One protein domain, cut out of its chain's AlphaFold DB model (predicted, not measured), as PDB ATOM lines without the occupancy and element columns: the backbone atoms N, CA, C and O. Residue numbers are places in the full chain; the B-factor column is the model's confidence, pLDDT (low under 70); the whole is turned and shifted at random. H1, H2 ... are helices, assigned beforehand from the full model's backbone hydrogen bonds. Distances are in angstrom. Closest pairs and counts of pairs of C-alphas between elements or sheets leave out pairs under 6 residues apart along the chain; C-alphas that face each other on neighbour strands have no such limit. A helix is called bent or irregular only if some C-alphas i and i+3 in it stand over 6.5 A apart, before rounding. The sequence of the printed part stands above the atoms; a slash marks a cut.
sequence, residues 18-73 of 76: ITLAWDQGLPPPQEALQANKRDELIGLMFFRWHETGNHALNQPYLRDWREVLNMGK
ATOM      1  N   ILE A  18       5.549  80.404 -11.024       83.56
ATOM      2  CA  ILE A  18       6.270  81.549 -11.597       83.56
ATOM      3  C   ILE A  18       7.170  81.083 -12.748       83.56
ATOM      4  O   ILE A  18       7.185  81.665 -13.833       83.56
ATOM      5  N   THR A  19       7.879  79.979 -12.518       80.81
ATOM      6  CA  THR A  19       8.771  79.343 -13.494       80.81
ATOM      7  C   THR A  19       7.994  78.831 -14.703       80.81
ATOM      8  O   THR A  19       8.426  78.986 -15.846       80.81
ATOM      9  N   LEU A  20       6.826  78.240 -14.450       82.06
ATOM     10  CA  LEU A  20       5.930  77.743 -15.485       82.06
ATOM     11  C   LEU A  20       5.364  78.888 -16.342       82.06
ATOM     12  O   LEU A  20       5.359  78.782 -17.567       82.06
ATOM     13  N   ALA A  21       4.916  79.978 -15.710       83.62
ATOM     14  CA  ALA A  21       4.370  81.140 -16.407       83.62
ATOM     15  C   ALA A  21       5.408  81.779 -17.344       83.62
ATOM     16  O   ALA A  21       5.098  82.074 -18.498       83.62
ATOM     17  N   TRP A  22       6.655  81.908 -16.888       81.56
ATOM     18  CA  TRP A  22       7.755  82.419 -17.706       81.56
ATOM     19  C   TRP A  22       8.053  81.542 -18.931       81.56
ATOM     20  O   TRP A  22       8.176  82.056 -20.045       81.56
ATOM     21  N   ASP A  23       8.131  80.219 -18.748       78.38
ATOM     22  CA  ASP A  23       8.381  79.274 -19.850       78.38
ATOM     23  C   ASP A  23       7.269  79.288 -20.901       78.38
ATOM     24  O   ASP A  23       7.524  79.051 -22.081       78.38
ATOM     25  N   GLN A  24       6.032  79.554 -20.477       79.19
ATOM     26  CA  GLN A  24       4.866  79.635 -21.355       79.19
ATOM     27  C   GLN A  24       4.685  81.018 -21.998       79.19
ATOM     28  O   GLN A  24       3.784  81.185 -22.819       79.19
ATOM     29  N   GLY A  25       5.515  82.007 -21.644       78.06
ATOM     30  CA  GLY A  25       5.381  83.382 -22.129       78.06
ATOM     31  C   GLY A  25       4.124  84.090 -21.614       78.06
ATOM     32  O   GLY A  25       3.568  84.948 -22.300       78.06
ATOM     33  N   LEU A  26       3.649  83.698 -20.431       84.25
ATOM     34  CA  LEU A  26       2.478  84.256 -19.762       84.25
ATOM     35  C   LEU A  26       2.855  85.475 -18.900       84.25
ATOM     36  O   LEU A  26       4.036  85.679 -18.585       84.25
ATOM     37  N   PRO A  27       1.871  86.308 -18.509       86.31
ATOM     38  CA  PRO A  27       2.120  87.381 -17.557       86.31
ATOM     39  C   PRO A  27       2.584  86.829 -16.199       86.31
ATOM     40  O   PRO A  27       2.279  85.677 -15.867       86.31
ATOM     41  N   PRO A  28       3.297  87.644 -15.399       87.12
ATOM     42  CA  PRO A  28       3.670  87.267 -14.043       87.12
ATOM     43  C   PRO A  28       2.420  86.913 -13.225       87.12
ATOM     44  O   PRO A  28       1.483  87.715 -13.170       87.12
ATOM     45  N   PRO A  29       2.374  85.728 -12.595       88.44
ATOM     46  CA  PRO A  29       1.236  85.334 -11.778       88.44
ATOM     47  C   PRO A  29       1.256  86.094 -10.437       88.44
ATOM     48  O   PRO A  29       2.254  86.723 -10.083       88.44
ATOM     49  N   GLN A  30       0.163  86.060  -9.667       84.00
ATOM     50  CA  GLN A  30       0.062  86.828  -8.414       84.00
ATOM     51  C   GLN A  30       1.142  86.454  -7.391       84.00
ATOM     52  O   GLN A  30       1.571  87.303  -6.612       84.00
ATOM     53  N   GLU A  31       1.623  85.215  -7.409       84.62
ATOM     54  CA  GLU A  31       2.711  84.744  -6.555       84.62
ATOM     55  C   GLU A  31       4.019  85.501  -6.822       84.62
ATOM     56  O   GLU A  31       4.781  85.748  -5.890       84.62
ATOM     57  N   ALA A  32       4.256  85.947  -8.062       82.19
ATOM     58  CA  ALA A  32       5.426  86.749  -8.415       82.19
ATOM     59  C   ALA A  32       5.407  88.137  -7.747       82.19
ATOM     60  O   ALA A  32       6.458  88.720  -7.504       82.19
ATOM     61  N   LEU A  33       4.232  88.667  -7.397       80.62
ATOM     62  CA  LEU A  33       4.110  89.963  -6.717       80.62
ATOM     63  C   LEU A  33       4.555  89.912  -5.248       80.62
ATOM     64  O   LEU A  33       4.697  90.955  -4.609       80.62
ATOM     65  N   GLN A  34       4.758  88.718  -4.688       81.31
ATOM     66  CA  GLN A  34       5.136  88.563  -3.291       81.31
ATOM     67  C   GLN A  34       6.623  88.896  -3.082       81.31
ATOM     68  O   GLN A  34       7.499  88.437  -3.815       81.31
ATOM     69  N   ALA A  35       6.935  89.669  -2.038       74.19
ATOM     70  CA  ALA A  35       8.300  90.138  -1.774       74.19
ATOM     71  C   ALA A  35       9.314  88.999  -1.541       74.19
ATOM     72  O   ALA A  35      10.478  89.124  -1.912       74.19
ATOM     73  N   ASN A  36       8.872  87.868  -0.984       81.25
ATOM     74  CA  ASN A  36       9.685  86.662  -0.773       81.25
ATOM     75  C   ASN A  36      10.024  85.912  -2.073       81.25
ATOM     76  O   ASN A  36      10.924  85.079  -2.066       81.25
ATOM     77  N   LYS A  37       9.329  86.196  -3.181       80.38
ATOM     78  CA  LYS A  37       9.579  85.594  -4.499       80.38
ATOM     79  C   LYS A  37      10.512  86.432  -5.375       80.38
ATOM     80  O   LYS A  37      10.887  86.010  -6.467       80.38
ATOM     81  N   ARG A  38      10.956  87.591  -4.879       78.75
ATOM     82  CA  ARG A  38      11.865  88.509  -5.578       78.75
ATOM     83  C   ARG A  38      13.171  87.841  -6.017       78.75
ATOM     84  O   ARG A  38      13.579  88.027  -7.158       78.75
ATOM     85  N   ASP A  39      13.818  87.081  -5.141       81.50
ATOM     86  CA  ASP A  39      15.116  86.467  -5.454       81.50
ATOM     87  C   ASP A  39      14.980  85.363  -6.511       81.50
ATOM     88  O   ASP A  39      15.806  85.264  -7.421       81.50
ATOM     89  N   GLU A  40      13.887  84.595  -6.460       80.81
ATOM     90  CA  GLU A  40      13.542  83.616  -7.496       80.81
ATOM     91  C   GLU A  40      13.308  84.304  -8.848       80.81
ATOM     92  O   GLU A  40      13.833  83.849  -9.862       80.81
ATOM     93  N   LEU A  41      12.596  85.440  -8.864       80.56
ATOM     94  CA  LEU A  41      12.367  86.244 -10.070       80.56
ATOM     95  C   LEU A  41      13.655  86.792 -10.672       80.56
ATOM     96  O   LEU A  41      13.820  86.753 -11.890       80.56
ATOM     97  N   ILE A  42      14.576  87.286  -9.840       82.31
ATOM     98  CA  ILE A  42      15.904  87.712 -10.292       82.31
ATOM     99  C   ILE A  42      16.602  86.525 -10.955       82.31
ATOM    100  O   ILE A  42      17.078  86.649 -12.082       82.31
ATOM    101  N   GLY A  43      16.609  85.361 -10.304       79.38
ATOM    102  CA  GLY A  43      17.220  84.163 -10.865       79.38
ATOM    103  C   GLY A  43      16.623  83.780 -12.224       79.38
ATOM    104  O   GLY A  43      17.345  83.534 -13.190       79.38
ATOM    105  N   LEU A  44      15.298  83.814 -12.329       78.75
ATOM    106  CA  LEU A  44      14.559  83.488 -13.545       78.75
ATOM    107  C   LEU A  44      14.831  84.471 -14.688       78.75
ATOM    108  O   LEU A  44      15.146  84.058 -15.804       78.75
ATOM    109  N   MET A  45      14.763  85.772 -14.402       75.94
ATOM    110  CA  MET A  45      14.936  86.823 -15.403       75.94
ATOM    111  C   MET A  45      16.392  87.015 -15.838       75.94
ATOM    112  O   MET A  45      16.614  87.462 -16.959       75.94
ATOM    113  N   PHE A  46      17.382  86.709 -14.991       73.75
ATOM    114  CA  PHE A  46      18.801  86.869 -15.333       73.75
ATOM    115  C   PHE A  46      19.434  85.588 -15.891       73.75
ATOM    116  O   PHE A  46      20.107  85.653 -16.919       73.75
ATOM    117  N   PHE A  47      19.220  84.422 -15.267       67.81
ATOM    118  CA  PHE A  47      19.878  83.179 -15.696       67.81
ATOM    119  C   PHE A  47      19.134  82.492 -16.843       67.81
ATOM    120  O   PHE A  47      19.745  82.108 -17.838       67.81
ATOM    121  N   ARG A  48      17.804  82.396 -16.768       65.81
ATOM    122  CA  ARG A  48      17.010  81.683 -17.786       65.81
ATOM    123  C   ARG A  48      16.875  82.449 -19.093       65.81
ATOM    124  O   ARG A  48      16.786  81.867 -20.173       65.81
ATOM    125  N   TRP A  49      16.915  83.769 -19.002       65.44
ATOM    126  CA  TRP A  49      17.057  84.651 -20.151       65.44
ATOM    127  C   TRP A  49      18.357  84.433 -20.927       65.44
ATOM    128  O   TRP A  49      18.381  84.518 -22.152       65.44
ATOM    129  N   HIS A  50      19.439  84.144 -20.207       60.03
ATOM    130  CA  HIS A  50      20.743  83.886 -20.797       60.03
ATOM    131  C   HIS A  50      20.803  82.484 -21.431       60.03
ATOM    132  O   HIS A  50      21.327  82.332 -22.531       60.03
ATOM    133  N   GLU A  51      20.206  81.472 -20.790       55.47
ATOM    134  CA  GLU A  51      20.130  80.104 -21.334       55.47
ATOM    135  C   GLU A  51      19.238  79.975 -22.576       55.47
ATOM    136  O   GLU A  51      19.464  79.103 -23.412       55.47
ATOM    137  N   THR A  52      18.247  80.854 -22.743       56.28
ATOM    138  CA  THR A  52      17.335  80.819 -23.900       56.28
ATOM    139  C   THR A  52      17.942  81.378 -25.190       56.28
ATOM    140  O   THR A  52      17.286  81.339 -26.227       56.28
ATOM    141  N   GLY A  53      19.190  81.866 -25.177       52.00
ATOM    142  CA  GLY A  53      19.904  82.241 -26.404       52.00
ATOM    143  C   GLY A  53      19.328  83.449 -27.156       52.00
ATOM    144  O   GLY A  53      19.712  83.658 -28.303       52.00
ATOM    145  N   ASN A  54      18.497  84.264 -26.484       53.75
ATOM    146  CA  ASN A  54      17.816  85.490 -26.938       53.75
ATOM    147  C   ASN A  54      16.373  85.307 -27.451       53.75
ATOM    148  O   ASN A  54      16.163  84.820 -28.553       53.75
ATOM    149  N   HIS A  55      15.401  85.858 -26.709       48.59
ATOM    150  CA  HIS A  55      14.196  86.505 -27.257       48.59
ATOM    151  C   HIS A  55      13.651  87.545 -26.283       48.59
ATOM    152  O   HIS A  55      12.487  87.535 -25.875       48.59
ATOM    153  N   ALA A  56      14.483  88.541 -26.006       45.69
ATOM    154  CA  ALA A  56      14.052  89.736 -25.304       45.69
ATOM    155  C   ALA A  56      12.904  90.522 -25.933       45.69
ATOM    156  O   ALA A  56      12.438  91.509 -25.372       45.69
ATOM    157  N   LEU A  57      12.478  90.090 -27.113       51.38
ATOM    158  CA  LEU A  57      11.582  90.806 -27.992       51.38
ATOM    159  C   LEU A  57      10.313  90.006 -28.338       51.38
ATOM    160  O   LEU A  57       9.417  90.591 -28.927       51.38
ATOM    161  N   ASN A  58      10.188  88.730 -27.933       57.22
ATOM    162  CA  ASN A  58       8.971  87.917 -28.152       57.22
ATOM    163  C   ASN A  58       8.256  87.505 -26.852       57.22
ATOM    164  O   ASN A  58       7.375  86.651 -26.875       57.22
ATOM    165  N   GLN A  59       8.628  88.091 -25.716       65.88
ATOM    166  CA  GLN A  59       7.936  87.907 -24.440       65.88
ATOM    167  C   GLN A  59       6.992  89.109 -24.246       65.88
ATOM    168  O   GLN A  59       7.462  90.164 -23.808       65.88
ATOM    169  N   PRO A  60       5.691  89.008 -24.594       73.56
ATOM    170  CA  PRO A  60       4.759  90.143 -24.564       73.56
ATOM    171  C   PRO A  60       4.647  90.802 -23.181       73.56
ATOM    172  O   PRO A  60       4.382  91.997 -23.100       73.56
ATOM    173  N   TYR A  61       4.935  90.057 -22.111       82.38
ATOM    174  CA  TYR A  61       4.811  90.514 -20.724       82.38
ATOM    175  C   TYR A  61       6.149  90.827 -20.048       82.38
ATOM    176  O   TYR A  61       6.209  90.997 -18.832       82.38
ATOM    177  N   LEU A  62       7.257  90.910 -20.797       78.50
ATOM    178  CA  LEU A  62       8.576  91.194 -20.213       78.50
ATOM    179  C   LEU A  62       8.582  92.492 -19.395       78.50
ATOM    180  O   LEU A  62       9.243  92.578 -18.358       78.50
ATOM    181  N   ARG A  63       7.870  93.513 -19.885       81.38
ATOM    182  CA  ARG A  63       7.710  94.779 -19.173       81.38
ATOM    183  C   ARG A  63       7.054  94.548 -17.814       81.38
ATOM    184  O   ARG A  63       7.601  95.011 -16.820       81.38
ATOM    185  N   ASP A  64       5.968  93.784 -17.773       86.19
ATOM    186  CA  ASP A  64       5.246  93.473 -16.538       86.19
ATOM    187  C   ASP A  64       6.135  92.691 -15.567       86.19
ATOM    188  O   ASP A  64       6.248  93.055 -14.402       86.19
ATOM    189  N   TRP A  65       6.879  91.691 -16.051       84.62
ATOM    190  CA  TRP A  65       7.859  90.957 -15.241       84.62
ATOM    191  C   TRP A  65       8.922  91.885 -14.619       84.62
ATOM    192  O   TRP A  65       9.265  91.743 -13.443       84.62
ATOM    193  N   ARG A  66       9.411  92.885 -15.368       82.81
ATOM    194  CA  ARG A  66      10.335  93.906 -14.834       82.81
ATOM    195  C   ARG A  66       9.665  94.831 -13.822       82.81
ATOM    196  O   ARG A  66      10.321  95.248 -12.869       82.81
ATOM    197  N   GLU A  67       8.401  95.186 -14.027       85.12
ATOM    198  CA  GLU A  67       7.637  96.016 -13.092       85.12
ATOM    199  C   GLU A  67       7.434  95.286 -11.762       85.12
ATOM    200  O   GLU A  67       7.759  95.852 -10.720       85.12
ATOM    201  N   VAL A  68       7.058  94.004 -11.789       84.19
ATOM    202  CA  VAL A  68       6.980  93.147 -10.592       84.19
ATOM    203  C   VAL A  68       8.322  93.096  -9.857       84.19
ATOM    204  O   VAL A  68       8.392  93.295  -8.641       84.19
ATOM    205  N   LEU A  69       9.422  92.939 -10.600       81.00
ATOM    206  CA  LEU A  69      10.763  92.967 -10.024       81.00
ATOM    207  C   LEU A  69      11.136  94.337  -9.425       81.00
ATOM    208  O   LEU A  69      11.959  94.408  -8.512       81.00
ATOM    209  N   ASN A  70      10.568  95.440  -9.901       80.06
ATOM    210  CA  ASN A  70      10.818  96.767  -9.335       80.06
ATOM    211  C   ASN A  70       9.889  97.092  -8.156       80.06
ATOM    212  O   ASN A  70      10.340  97.766  -7.236       80.06
ATOM    213  N   MET A  71       8.660  96.567  -8.123       76.69
ATOM    214  CA  MET A  71       7.717  96.755  -7.009       76.69
ATOM    215  C   MET A  71       8.244  96.198  -5.686       76.69
ATOM    216  O   MET A  71       8.037  96.797  -4.638       76.69
ATOM    217  N   GLY A  72       8.969  95.081  -5.723       64.38
ATOM    218  CA  GLY A  72       9.571  94.519  -4.514       64.38
ATOM    219  C   GLY A  72      10.821  95.258  -4.016       64.38
ATOM    220  O   GLY A  72      11.488  94.721  -3.135       64.38
ATOM    221  N   LYS A  73      11.252  96.373  -4.638       61.84
ATOM    222  CA  LYS A  73      12.395  97.137  -4.122       61.84
ATOM    223  C   LYS A  73      11.884  97.938  -2.929       61.84
ATOM    224  O   LYS A  73      10.959  98.727  -3.114       61.84
TER     225      LYS A  73
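This is residues 18 to 73 of the 76 residues of an uncharacterized protein of Haliea sp (UniProt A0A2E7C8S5). Three helices stand with their centres in a triangle: the long H3 makes the longest axis, and the shorter H1 and H4 lie beside it, H1 near Leu 44 and running the same way as H3, H4 packing on residues 38 to 42 of H3 and folding back the opposite way. The very short H2 sits near one end of the triangle, close to the beginning of H3 and the later part of H4. The 56 printed residues have four named helices, in the order H1, H2, H3, H4, and no named strand, and the class is all helix. The whole is compact, with a radius of gyration of the C-alphas of 10.3 A, and only just elongated, with spans of 28 by 19 by 18 A.

H1, residues 18 to 23, is close to but not clearly touching H2, residues 30 to 33; their closest C-alphas, those of Ile 18 and Ala 32, are 6.2 A apart. H1 is also close to but not clearly touching H3, residues 35 to 51; the closest C-alphas are those of Thr 19 and Leu 44, 7.1 A apart. H1 and H3 run the same way at a shallow tilt of 21 degrees. H2 and H3 touch only at the corner by their link, and only just, with 3 pairs of C-alphas within 8 A; the closest are Ala 32 and Leu 41, 7.2 A apart, and H3 takes part with residues 37 to 41 alone. H2 only just touches H4, residues 62 to 71, with 3 pairs of C-alphas within 8 A; the closest are Leu 33 and Val 68, 5.8 A apart. H3 and H4 form a helical hairpin. They only just touch, with 3 pairs of C-alphas within 8 A; the closest are Arg 38 and Leu 69, 6.4 A apart, and H3 takes part with residues 38 to 42 alone. They run opposite ways at a shallow tilt of 34.8 degrees, only just short of steep. H1 and H4 are apart. In H1 and H4 every O i to N i+4 pair is within hydrogen-bond range, in H3 9 of 13 are, and H2 is too short for such a pair.

H1 begins at C-alpha 18, at (6.270, 81.549, -11.597). H2 has 4 residues, Gln 30 to Leu 33. H3 measures 25.0 A from C-alpha 35, at (8.300, 90.138, -1.774), to C-alpha 51; it is irregular, with C-alphas 36 and 39 7.2 A apart. H4 measures 14.4 A and ends at C-alpha 71, at (7.717, 96.755, -7.009).

The two C-alphas farthest apart, those of Ala 35 and Gly 53, are 28.3 A apart. The printed part has no cut and no long link: H2 to H3 is tight, and H1 to H2 and H3 to H4 are short. The mean pLDDT of the printed part is 75.0, and residues 47 to 59 and 72 to 73 of this model are under 70.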